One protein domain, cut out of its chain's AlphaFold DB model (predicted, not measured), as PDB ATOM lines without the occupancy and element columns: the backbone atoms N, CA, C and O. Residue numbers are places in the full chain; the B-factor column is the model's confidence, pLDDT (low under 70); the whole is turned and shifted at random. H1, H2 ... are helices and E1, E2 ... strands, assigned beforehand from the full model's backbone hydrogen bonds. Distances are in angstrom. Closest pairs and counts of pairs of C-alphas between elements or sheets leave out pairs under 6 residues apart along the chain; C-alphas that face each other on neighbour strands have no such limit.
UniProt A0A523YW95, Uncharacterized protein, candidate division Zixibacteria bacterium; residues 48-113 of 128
ATOM      1  N   THR A  48      45.406 -31.101  18.662       84.75
ATOM      2  CA  THR A  48      46.724 -30.753  19.181       84.75
ATOM      3  C   THR A  48      47.357 -29.739  18.228       84.75
ATOM      4  O   THR A  48      46.926 -29.654  17.074       84.75
ATOM      5  N   PRO A  49      48.404 -28.995  18.630       83.50
ATOM      6  CA  PRO A  49      49.127 -28.120  17.705       83.50
ATOM      7  C   PRO A  49      49.597 -28.846  16.432       83.50
ATOM      8  O   PRO A  49      49.518 -28.294  15.335       83.50
ATOM      9  N   ALA A  50      50.007 -30.113  16.557       84.44
ATOM     10  CA  ALA A  50      50.376 -30.949  15.420       84.44
ATOM     11  C   ALA A  50      49.167 -31.270  14.525       84.44
ATOM     12  O   ALA A  50      49.223 -31.068  13.313       84.44
ATOM     13  N   THR A  51      48.047 -31.702  15.114       85.88
ATOM     14  CA  THR A  51      46.815 -32.016  14.368       85.88
ATOM     15  C   THR A  51      46.243 -30.781  13.674       85.88
ATOM     16  O   THR A  51      45.832 -30.875  12.520       85.88
ATOM     17  N   LYS A  52      46.269 -29.612  14.330       86.44
ATOM     18  CA  LYS A  52      45.880 -28.326  13.731       86.44
ATOM     19  C   LYS A  52      46.715 -28.050  12.483       86.44
ATOM     20  O   LYS A  52      46.167 -27.755  11.428       86.44
ATOM     21  N   ALA A  53      48.031 -28.198  12.580       86.19
ATOM     22  CA  ALA A  53      48.920 -27.955  11.458       86.19
ATOM     23  C   ALA A  53      48.689 -28.928  10.292       86.19
ATOM     24  O   ALA A  53      48.691 -28.508   9.137       86.19
ATOM     25  N   GLU A  54      48.441 -30.210  10.566       88.25
ATOM     26  CA  GLU A  54      48.071 -31.181   9.526       88.25
ATOM     27  C   GLU A  54      46.734 -30.839   8.856       88.25
ATOM     28  O   GLU A  54      46.618 -30.918   7.632       88.25
ATOM     29  N   LEU A  55      45.735 -30.436   9.644       90.00
ATOM     30  CA  LEU A  55      44.421 -30.017   9.158       90.00
ATOM     31  C   LEU A  55      44.533 -28.814   8.216       90.00
ATOM     32  O   LEU A  55      44.009 -28.859   7.103       90.00
ATOM     33  N   LEU A  56      45.284 -27.786   8.615       89.56
ATOM     34  CA  LEU A  56      45.525 -26.603   7.785       89.56
ATOM     35  C   LEU A  56      46.333 -26.938   6.524       89.56
ATOM     36  O   LEU A  56      45.965 -26.510   5.432       89.56
ATOM     37  N   THR A  57      47.360 -27.790   6.640       89.31
ATOM     38  CA  THR A  57      48.121 -28.287   5.476       89.31
ATOM     39  C   THR A  57      47.194 -28.968   4.465       89.31
ATOM     40  O   THR A  57      47.316 -28.767   3.257       89.31
ATOM     41  N   ASN A  58      46.245 -29.779   4.946       91.62
ATOM     42  CA  ASN A  58      45.288 -30.472   4.091       91.62
ATOM     43  C   ASN A  58      44.343 -29.492   3.379       91.62
ATOM     44  O   ASN A  58      44.088 -29.660   2.189       91.62
ATOM     45  N   VAL A  59      43.863 -28.453   4.070       91.75
ATOM     46  CA  VAL A  59      43.042 -27.393   3.457       91.75
ATOM     47  C   VAL A  59      43.813 -26.683   2.343       91.75
ATOM     48  O   VAL A  59      43.309 -26.584   1.223       91.75
ATOM     49  N   GLU A  60      45.049 -26.251   2.611       90.44
ATOM     50  CA  GLU A  60      45.905 -25.600   1.611       90.44
ATOM     51  C   GLU A  60      46.139 -26.498   0.389       90.44
ATOM     52  O   GLU A  60      46.020 -26.051  -0.753       90.44
ATOM     53  N   LEU A  61      46.419 -27.786   0.613       91.00
ATOM     54  CA  LEU A  61      46.633 -28.755  -0.460       91.00
ATOM     55  C   LEU A  61      45.380 -28.937  -1.325       91.00
ATOM     56  O   LEU A  61      45.471 -28.945  -2.554       91.00
ATOM     57  N   MET A  62      44.210 -29.070  -0.701       91.62
ATOM     58  CA  MET A  62      42.933 -29.221  -1.406       91.62
ATOM     59  C   MET A  62      42.581 -27.959  -2.206       91.62
ATOM     60  O   MET A  62      42.092 -28.063  -3.337       91.62
ATOM     61  N   HIS A  63      42.902 -26.776  -1.671       91.56
ATOM     62  CA  HIS A  63      42.812 -25.510  -2.396       91.56
ATOM     63  C   HIS A  63      43.749 -25.463  -3.603       91.56
ATOM     64  O   HIS A  63      43.300 -25.189  -4.717       91.56
ATOM     65  N   ALA A  64      45.029 -25.797  -3.418       91.06
ATOM     66  CA  ALA A  64      46.023 -25.812  -4.489       91.06
ATOM     67  C   ALA A  64      45.647 -26.786  -5.619       91.06
ATOM     68  O   ALA A  64      45.870 -26.501  -6.797       91.06
ATOM     69  N   ARG A  65      45.018 -27.916  -5.271       92.00
ATOM     70  CA  ARG A  65      44.519 -28.924  -6.219       92.00
ATOM     71  C   ARG A  65      43.149 -28.592  -6.820       92.00
ATOM     72  O   ARG A  65      42.677 -29.350  -7.662       92.00
ATOM     73  N   ARG A  66      42.513 -27.486  -6.413       92.06
ATOM     74  CA  ARG A  66      41.160 -27.080  -6.842       92.06
ATOM     75  C   ARG A  66      40.100 -28.165  -6.597       92.06
ATOM     76  O   ARG A  66      39.195 -28.346  -7.405       92.06
ATOM     77  N   GLN A  67      40.228 -28.906  -5.495       92.12
ATOM     78  CA  GLN A  67      39.330 -30.019  -5.153       92.12
ATOM     79  C   GLN A  67      38.139 -29.597  -4.290       92.12
ATOM     80  O   GLN A  67      37.250 -30.404  -4.038       92.12
ATOM     81  N   ILE A  68      38.124 -28.344  -3.841       91.38
ATOM     82  CA  ILE A  68      37.075 -27.790  -2.995       91.38
ATOM     83  C   ILE A  68      36.515 -26.524  -3.622       91.38
ATOM     84  O   ILE A  68      37.239 -25.727  -4.220       91.38
ATOM     85  N   VAL A  69      35.207 -26.366  -3.477       89.31
ATOM     86  CA  VAL A  69      34.454 -25.190  -3.887       89.31
ATOM     87  C   VAL A  69      33.430 -24.899  -2.805       89.31
ATOM     88  O   VAL A  69      32.831 -25.810  -2.235       89.31
ATOM     89  N   TYR A  70      33.234 -23.626  -2.524       87.44
ATOM     90  CA  TYR A  70      32.196 -23.138  -1.634       87.44
ATOM     91  C   TYR A  70      31.641 -21.846  -2.217       87.44
ATOM     92  O   TYR A  70      32.276 -21.183  -3.040       87.44
ATOM     93  N   GLN A  71      30.412 -21.528  -1.829       87.50
ATOM     94  CA  GLN A  71      29.823 -20.242  -2.162       87.50
ATOM     95  C   GLN A  71      30.441 -19.159  -1.284       87.50
ATOM     96  O   GLN A  71      31.048 -19.440  -0.250       87.50
ATOM     97  N   ARG A  72      30.245 -17.908  -1.687       88.25
ATOM     98  CA  ARG A  72      30.551 -16.773  -0.829       88.25
ATOM     99  C   ARG A  72      29.602 -16.801   0.369       88.25
ATOM    100  O   ARG A  72      28.389 -16.686   0.197       88.25
ATOM    101  N   TRP A  73      30.157 -16.994   1.561       89.81
ATOM    102  CA  TRP A  73      29.410 -16.987   2.815       89.81
ATOM    103  C   TRP A  73      29.723 -15.727   3.591       89.81
ATOM    104  O   TRP A  73      30.888 -15.429   3.848       89.81
ATOM    105  N   GLU A  74      28.662 -15.018   3.954       91.62
ATOM    106  CA  GLU A  74      28.719 -13.760   4.677       91.62
ATOM    107  C   GLU A  74      27.670 -13.759   5.781       91.62
ATOM    108  O   GLU A  74      26.524 -14.158   5.560       91.62
ATOM    109  N   LEU A  75      28.063 -13.311   6.968       88.56
ATOM    110  CA  LEU A  75      27.188 -13.184   8.125       88.56
ATOM    111  C   LEU A  75      27.372 -11.795   8.747       88.56
ATOM    112  O   LEU A  75      28.497 -11.307   8.818       88.56
ATOM    113  N   PRO A  76      26.300 -11.130   9.207       90.44
ATOM    114  CA  PRO A  76      26.437  -9.887   9.958       90.44
ATOM    115  C   PRO A  76      27.244 -10.114  11.244       90.44
ATOM    116  O   PRO A  76      26.876 -10.969  12.048       90.44
ATOM    117  N   ASP A  77      28.295  -9.320  11.458       86.38
ATOM    118  CA  ASP A  77      29.214  -9.435  12.604       86.38
ATOM    119  C   ASP A  77      29.286  -8.121  13.407       86.38
ATOM    120  O   ASP A  77      30.334  -7.536  13.682       86.38
ATOM    121  N   GLY A  78      28.105  -7.591  13.727       85.19
ATOM    122  CA  GLY A  78      27.931  -6.332  14.452       85.19
ATOM    123  C   GLY A  78      27.635  -5.119  13.558       85.19
ATOM    124  O   GLY A  78      27.440  -5.247  12.347       85.19
ATOM    125  N   PRO A  79      27.532  -3.912  14.148       85.12
ATOM    126  CA  PRO A  79      27.076  -2.722  13.432       85.12
ATOM    127  C   PRO A  79      27.998  -2.364  12.258       85.12
ATOM    128  O   PRO A  79      29.125  -1.916  12.455       85.12
ATOM    129  N   GLY A  80      27.506  -2.556  11.031       86.56
ATOM    130  CA  GLY A  80      28.234  -2.234   9.797       86.56
ATOM    131  C   GLY A  80      29.385  -3.184   9.455       86.56
ATOM    132  O   GLY A  80      30.147  -2.887   8.539       86.56
ATOM    133  N   LYS A  81      29.519  -4.308  10.167       88.50
ATOM    134  CA  LYS A  81      30.530  -5.332   9.902       88.50
ATOM    135  C   LYS A  81      29.882  -6.585   9.332       88.50
ATOM    136  O   LYS A  81      28.796  -6.990   9.746       88.50
ATOM    137  N   ILE A  82      30.573  -7.191   8.380       90.50
ATOM    138  CA  ILE A  82      30.198  -8.459   7.772       90.50
ATOM    139  C   ILE A  82      31.393  -9.381   7.959       90.50
ATOM    140  O   ILE A  82      32.498  -9.049   7.537       90.50
ATOM    141  N   TRP A  83      31.164 -10.514   8.609       91.19
ATOM    142  CA  TRP A  83      32.085 -11.633   8.575       91.19
ATOM    143  C   TRP A  83      31.950 -12.332   7.225       91.19
ATOM    144  O   TRP A  83      30.831 -12.533   6.748       91.19
ATOM    145  N   SER A  84      33.070 -12.727   6.624       91.56
ATOM    146  CA  SER A  84      33.077 -13.579   5.439       91.56
ATOM    147  C   SER A  84      34.086 -14.711   5.595       91.56
ATOM    148  O   SER A  84      35.175 -14.512   6.142       91.56
ATOM    149  N   LEU A  85      33.753 -15.892   5.063       90.19
ATOM    150  CA  LEU A  85      34.692 -17.020   5.054       90.19
ATOM    151  C   LEU A  85      35.990 -16.645   4.320       90.19
ATOM    152  O   LEU A  85      37.072 -17.045   4.730       90.19
ATOM    153  N   GLU A  86      35.897 -15.864   3.242       89.94
ATOM    154  CA  GLU A  86      37.066 -15.431   2.468       89.94
ATOM    155  C   GLU A  86      38.016 -14.552   3.287       89.94
ATOM    156  O   GLU A  86      39.236 -14.686   3.165       89.94
ATOM    157  N   ASP A  87      37.475 -13.659   4.118       88.75
ATOM    158  CA  ASP A  87      38.284 -12.809   4.985       88.75
ATOM    159  C   ASP A  87      38.915 -13.612   6.120       88.75
ATOM    160  O   ASP A  87      40.089 -13.392   6.409       88.75
ATOM    161  N   GLU A  88      38.192 -14.572   6.706       88.81
ATOM    162  CA  GLU A  88      38.742 -15.481   7.722       88.81
ATOM    163  C   GLU A  88      39.888 -16.326   7.145       88.81
ATOM    164  O   GLU A  88      40.985 -16.360   7.700       88.81
ATOM    165  N   LEU A  89      39.695 -16.919   5.961       88.56
ATOM    166  CA  LEU A  89      40.741 -17.672   5.261       88.56
ATOM    167  C   LEU A  89      41.964 -16.813   4.921       88.56
ATOM    168  O   LEU A  89      43.088 -17.312   4.938       88.56
ATOM    169  N   ARG A  90      41.767 -15.528   4.602       86.62
ATOM    170  CA  ARG A  90      42.864 -14.594   4.307       86.62
ATOM    171  C   ARG A  90      43.621 -14.171   5.567       86.62
ATOM    172  O   ARG A  90      44.812 -13.877   5.487       86.62
ATOM    173  N   GLN A  91      42.929 -14.092   6.700       84.62
ATOM    174  CA  GLN A  91      43.502 -13.710   7.989       84.62
ATOM    175  C   GLN A  91      44.186 -14.877   8.698       84.62
ATOM    176  O   GLN A  91      45.067 -14.634   9.519       84.62
ATOM    177  N   ALA A  92      43.831 -16.116   8.351       82.38
ATOM    178  CA  ALA A  92      44.383 -17.318   8.949       82.38
ATOM    179  C   ALA A  92      45.917 -17.342   8.908       82.38
ATOM    180  O   ALA A  92      46.550 -17.311   7.847       82.38
ATOM    181  N   ARG A  93      46.521 -17.443  10.094       76.69
ATOM    182  CA  ARG A  93      47.959 -17.660  10.265       76.69
ATOM    183  C   ARG A  93      48.214 -18.948  11.032       76.69
ATOM    184  O   ARG A  93      47.381 -19.421  11.797       76.69
ATOM    185  N   TRP A  94      49.391 -19.521  10.816       69.06
ATOM    186  CA  TRP A  94      49.792 -20.787  11.431       69.06
ATOM    187  C   TRP A  94      50.090 -20.649  12.929       69.06
ATOM    188  O   TRP A  94      49.891 -21.594  13.691       69.06
ATOM    189  N   ASP A  95      50.571 -19.476  13.330       68.75
ATOM    190  CA  ASP A  95      50.982 -19.103  14.683       68.75
ATOM    191  C   ASP A  95      49.853 -18.486  15.517       68.75
ATOM    192  O   ASP A  95      49.947 -18.471  16.744       68.75
ATOM    193  N   ASP A  96      48.775 -18.028  14.875       65.94
ATOM    194  CA  ASP A  96      47.627 -17.449  15.565       65.94
ATOM    195  C   ASP A  96      46.593 -18.526  15.936       65.94
ATOM    196  O   ASP A  96      46.255 -19.425  15.158       65.94
ATOM    197  N   ASN A  97      46.112 -18.459  17.174       60.91
ATOM    198  CA  ASN A  97      45.095 -19.355  17.721       60.91
ATOM    199  C   ASN A  97      43.709 -18.714  17.777       60.91
ATOM    200  O   ASN A  97      42.783 -19.363  18.261       60.91
ATOM    201  N   SER A  98      43.559 -17.474  17.319       55.53
ATOM    202  CA  SER A  98      42.314 -16.730  17.464       55.53
ATOM    203  C   SER A  98      41.499 -16.653  16.163       55.53
ATOM    204  O   SER A  98      42.031 -16.431  15.080       55.53
ATOM    205  N   GLU A  99      40.187 -16.883  16.309       66.25
ATOM    206  CA  GLU A  99      39.106 -16.481  15.386       66.25
ATOM    207  C   GLU A  99      39.027 -17.177  14.011       66.25
ATOM    208  O   GLU A  99      38.601 -16.574  13.034       66.25
ATOM    209  N   CYS A 100      39.393 -18.461  13.917       80.06
ATOM    210  CA  CYS A 100      39.313 -19.230  12.663       80.06
ATOM    211  C   CYS A 100      38.345 -20.433  12.727       80.06
ATOM    212  O   CYS A 100      38.647 -21.504  12.195       80.06
ATOM    213  N   ASP A 101      37.205 -20.303  13.410       85.44
ATOM    214  CA  ASP A 101      36.276 -21.420  13.651       85.44
ATOM    215  C   ASP A 101      35.703 -22.021  12.357       85.44
ATOM    216  O   ASP A 101      35.564 -23.245  12.245       85.44
ATOM    217  N   ALA A 102      35.403 -21.197  11.349       89.50
ATOM    218  CA  ALA A 102      34.869 -21.679  10.080       89.50
ATOM    219  C   ALA A 102      35.949 -22.378   9.247       89.50
ATOM    220  O   ALA A 102      35.676 -23.412   8.627       89.50
ATOM    221  N   LEU A 103      37.185 -21.871   9.269       91.00
ATOM    222  CA  LEU A 103      38.333 -22.562   8.682       91.00
ATOM    223  C   LEU A 103      38.574 -23.910   9.375       91.00
ATOM    224  O   LEU A 103      38.796 -24.910   8.689       91.00
ATOM    225  N   MET A 104      38.492 -23.982  10.707       90.38
ATOM    226  CA  MET A 104      38.655 -25.250  11.425       90.38
ATOM    227  C   MET A 104      37.532 -26.240  11.091       90.38
ATOM    228  O   MET A 104      37.809 -27.417  10.842       90.38
ATOM    229  N   ALA A 105      36.286 -25.771  10.997       91.38
ATOM    230  CA  ALA A 105      35.157 -26.588  10.559       91.38
ATOM    231  C   ALA A 105      35.347 -27.115   9.124       91.38
ATOM    232  O   ALA A 105      35.118 -28.299   8.860       91.38
ATOM    233  N   LEU A 106      35.834 -26.274   8.203       92.38
ATOM    234  CA  LEU A 106      36.189 -26.693   6.846       92.38
ATOM    235  C   LEU A 106      37.311 -27.739   6.865       92.38
ATOM    236  O   LEU A 106      37.223 -28.756   6.177       92.38
ATOM    237  N   ALA A 107      38.347 -27.529   7.673       92.38
ATOM    238  CA  ALA A 107      39.462 -28.459   7.779       92.38
ATOM    239  C   ALA A 107      39.014 -29.846   8.263       92.38
ATOM    240  O   ALA A 107      39.450 -30.860   7.709       92.38
ATOM    241  N   LEU A 108      38.101 -29.893   9.240       92.88
ATOM    242  CA  LEU A 108      37.482 -31.134   9.708       92.88
ATOM    243  C   LEU A 108      36.667 -31.815   8.613       92.88
ATOM    244  O   LEU A 108      36.841 -33.012   8.397       92.88
ATOM    245  N   ALA A 109      35.841 -31.069   7.877       92.06
ATOM    246  CA  ALA A 109      35.039 -31.624   6.785       92.06
ATOM    247  C   ALA A 109      35.902 -32.287   5.693       92.06
ATOM    248  O   ALA A 109      35.510 -33.293   5.102       92.06
ATOM    249  N   LEU A 110      37.111 -31.766   5.453       91.94
ATOM    250  CA  LEU A 110      38.061 -32.313   4.477       91.94
ATOM    251  C   LEU A 110      38.944 -33.434   5.033       91.94
ATOM    252  O   LEU A 110      39.679 -34.082   4.281       91.94
ATOM    253  N   TRP A 111      38.900 -33.675   6.341       90.25
ATOM    254  CA  TRP A 111      39.802 -34.594   7.024       90.25
ATOM    255  C   TRP A 111      39.722 -36.056   6.556       90.25
ATOM    256  O   TRP A 111      40.784 -36.681   6.438       90.25
ATOM    257  N   PRO A 112      38.538 -36.627   6.246       88.50
ATOM    258  CA  PRO A 112      38.436 -37.994   5.731       88.50
ATOM    259  C   PRO A 112      38.944 -38.131   4.298       88.50
ATOM    260  O   PRO A 112      39.319 -39.224   3.882       88.50
ATOM    261  N   LEU A 113      38.969 -37.032   3.538       85.88
ATOM    262  CA  LEU A 113      39.393 -37.031   2.138       85.88
ATOM    263  C   LEU A 113      40.918 -37.038   1.990       85.88
ATOM    264  O   LEU A 113      41.434 -37.188   0.878       85.88
TER     265      LEU A 113
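Overview. This is residues 48 to 113 of the 128 residues of an uncharacterized protein of candidate division Zixibacteria bacterium (UniProt A0A523YW95). The small hairpin of E1 and E2 makes one end of the model and the long helix H1 the other; between them H3 crosses H1 and meets the short helix H2. The 66 printed residues include three named helices and two antiparallel strands, in the order H1, E1, E2, H2, H3; the class is mostly helix. It is only just compact, close to loose, with a radius of gyration of the C-alphas of 12.5 A and spans of 37 by 25 by 17 A.

Arrangement. Look first at the hairpin of E1, residues 74 to 76, and E2, residues 82 to 84, where N 75 and O 83 are within hydrogen-bond range at 2.9 A. A tight link leads to H2, residues 85 to 91, which touches H3, residues 101 to 109, only just about perpendicular at 72 degrees; their closest C-alphas, of Leu 89 and Leu 103, are 6.4 A apart. H1, residues 49 to 64, touches H3 with residues 55 to 59 alone, about perpendicular at 77 degrees; the closest C-alphas, of Leu 55 and Ala 107, are 5.4 A apart. H1 and H2 are apart. In H1, H2 and H3 every O i to N i+4 pair is within hydrogen-bond range.

Along the chain. Find C-alpha 49 at (49.127, -28.120, 17.705); from there H1 runs 22.5 A. E1 spans 6.9 A, E2 6.3 A and H2 9.9 A. H3 runs 12.4 A to C-alpha 109 at (35.039, -31.624, 6.785).

Size, cuts and confidence. The farthest C-alphas, of Pro 79 and Leu 113, are 38.2 A apart. The printed part has no cut and no long link; pLDDT is under 70 in residues 94 to 99.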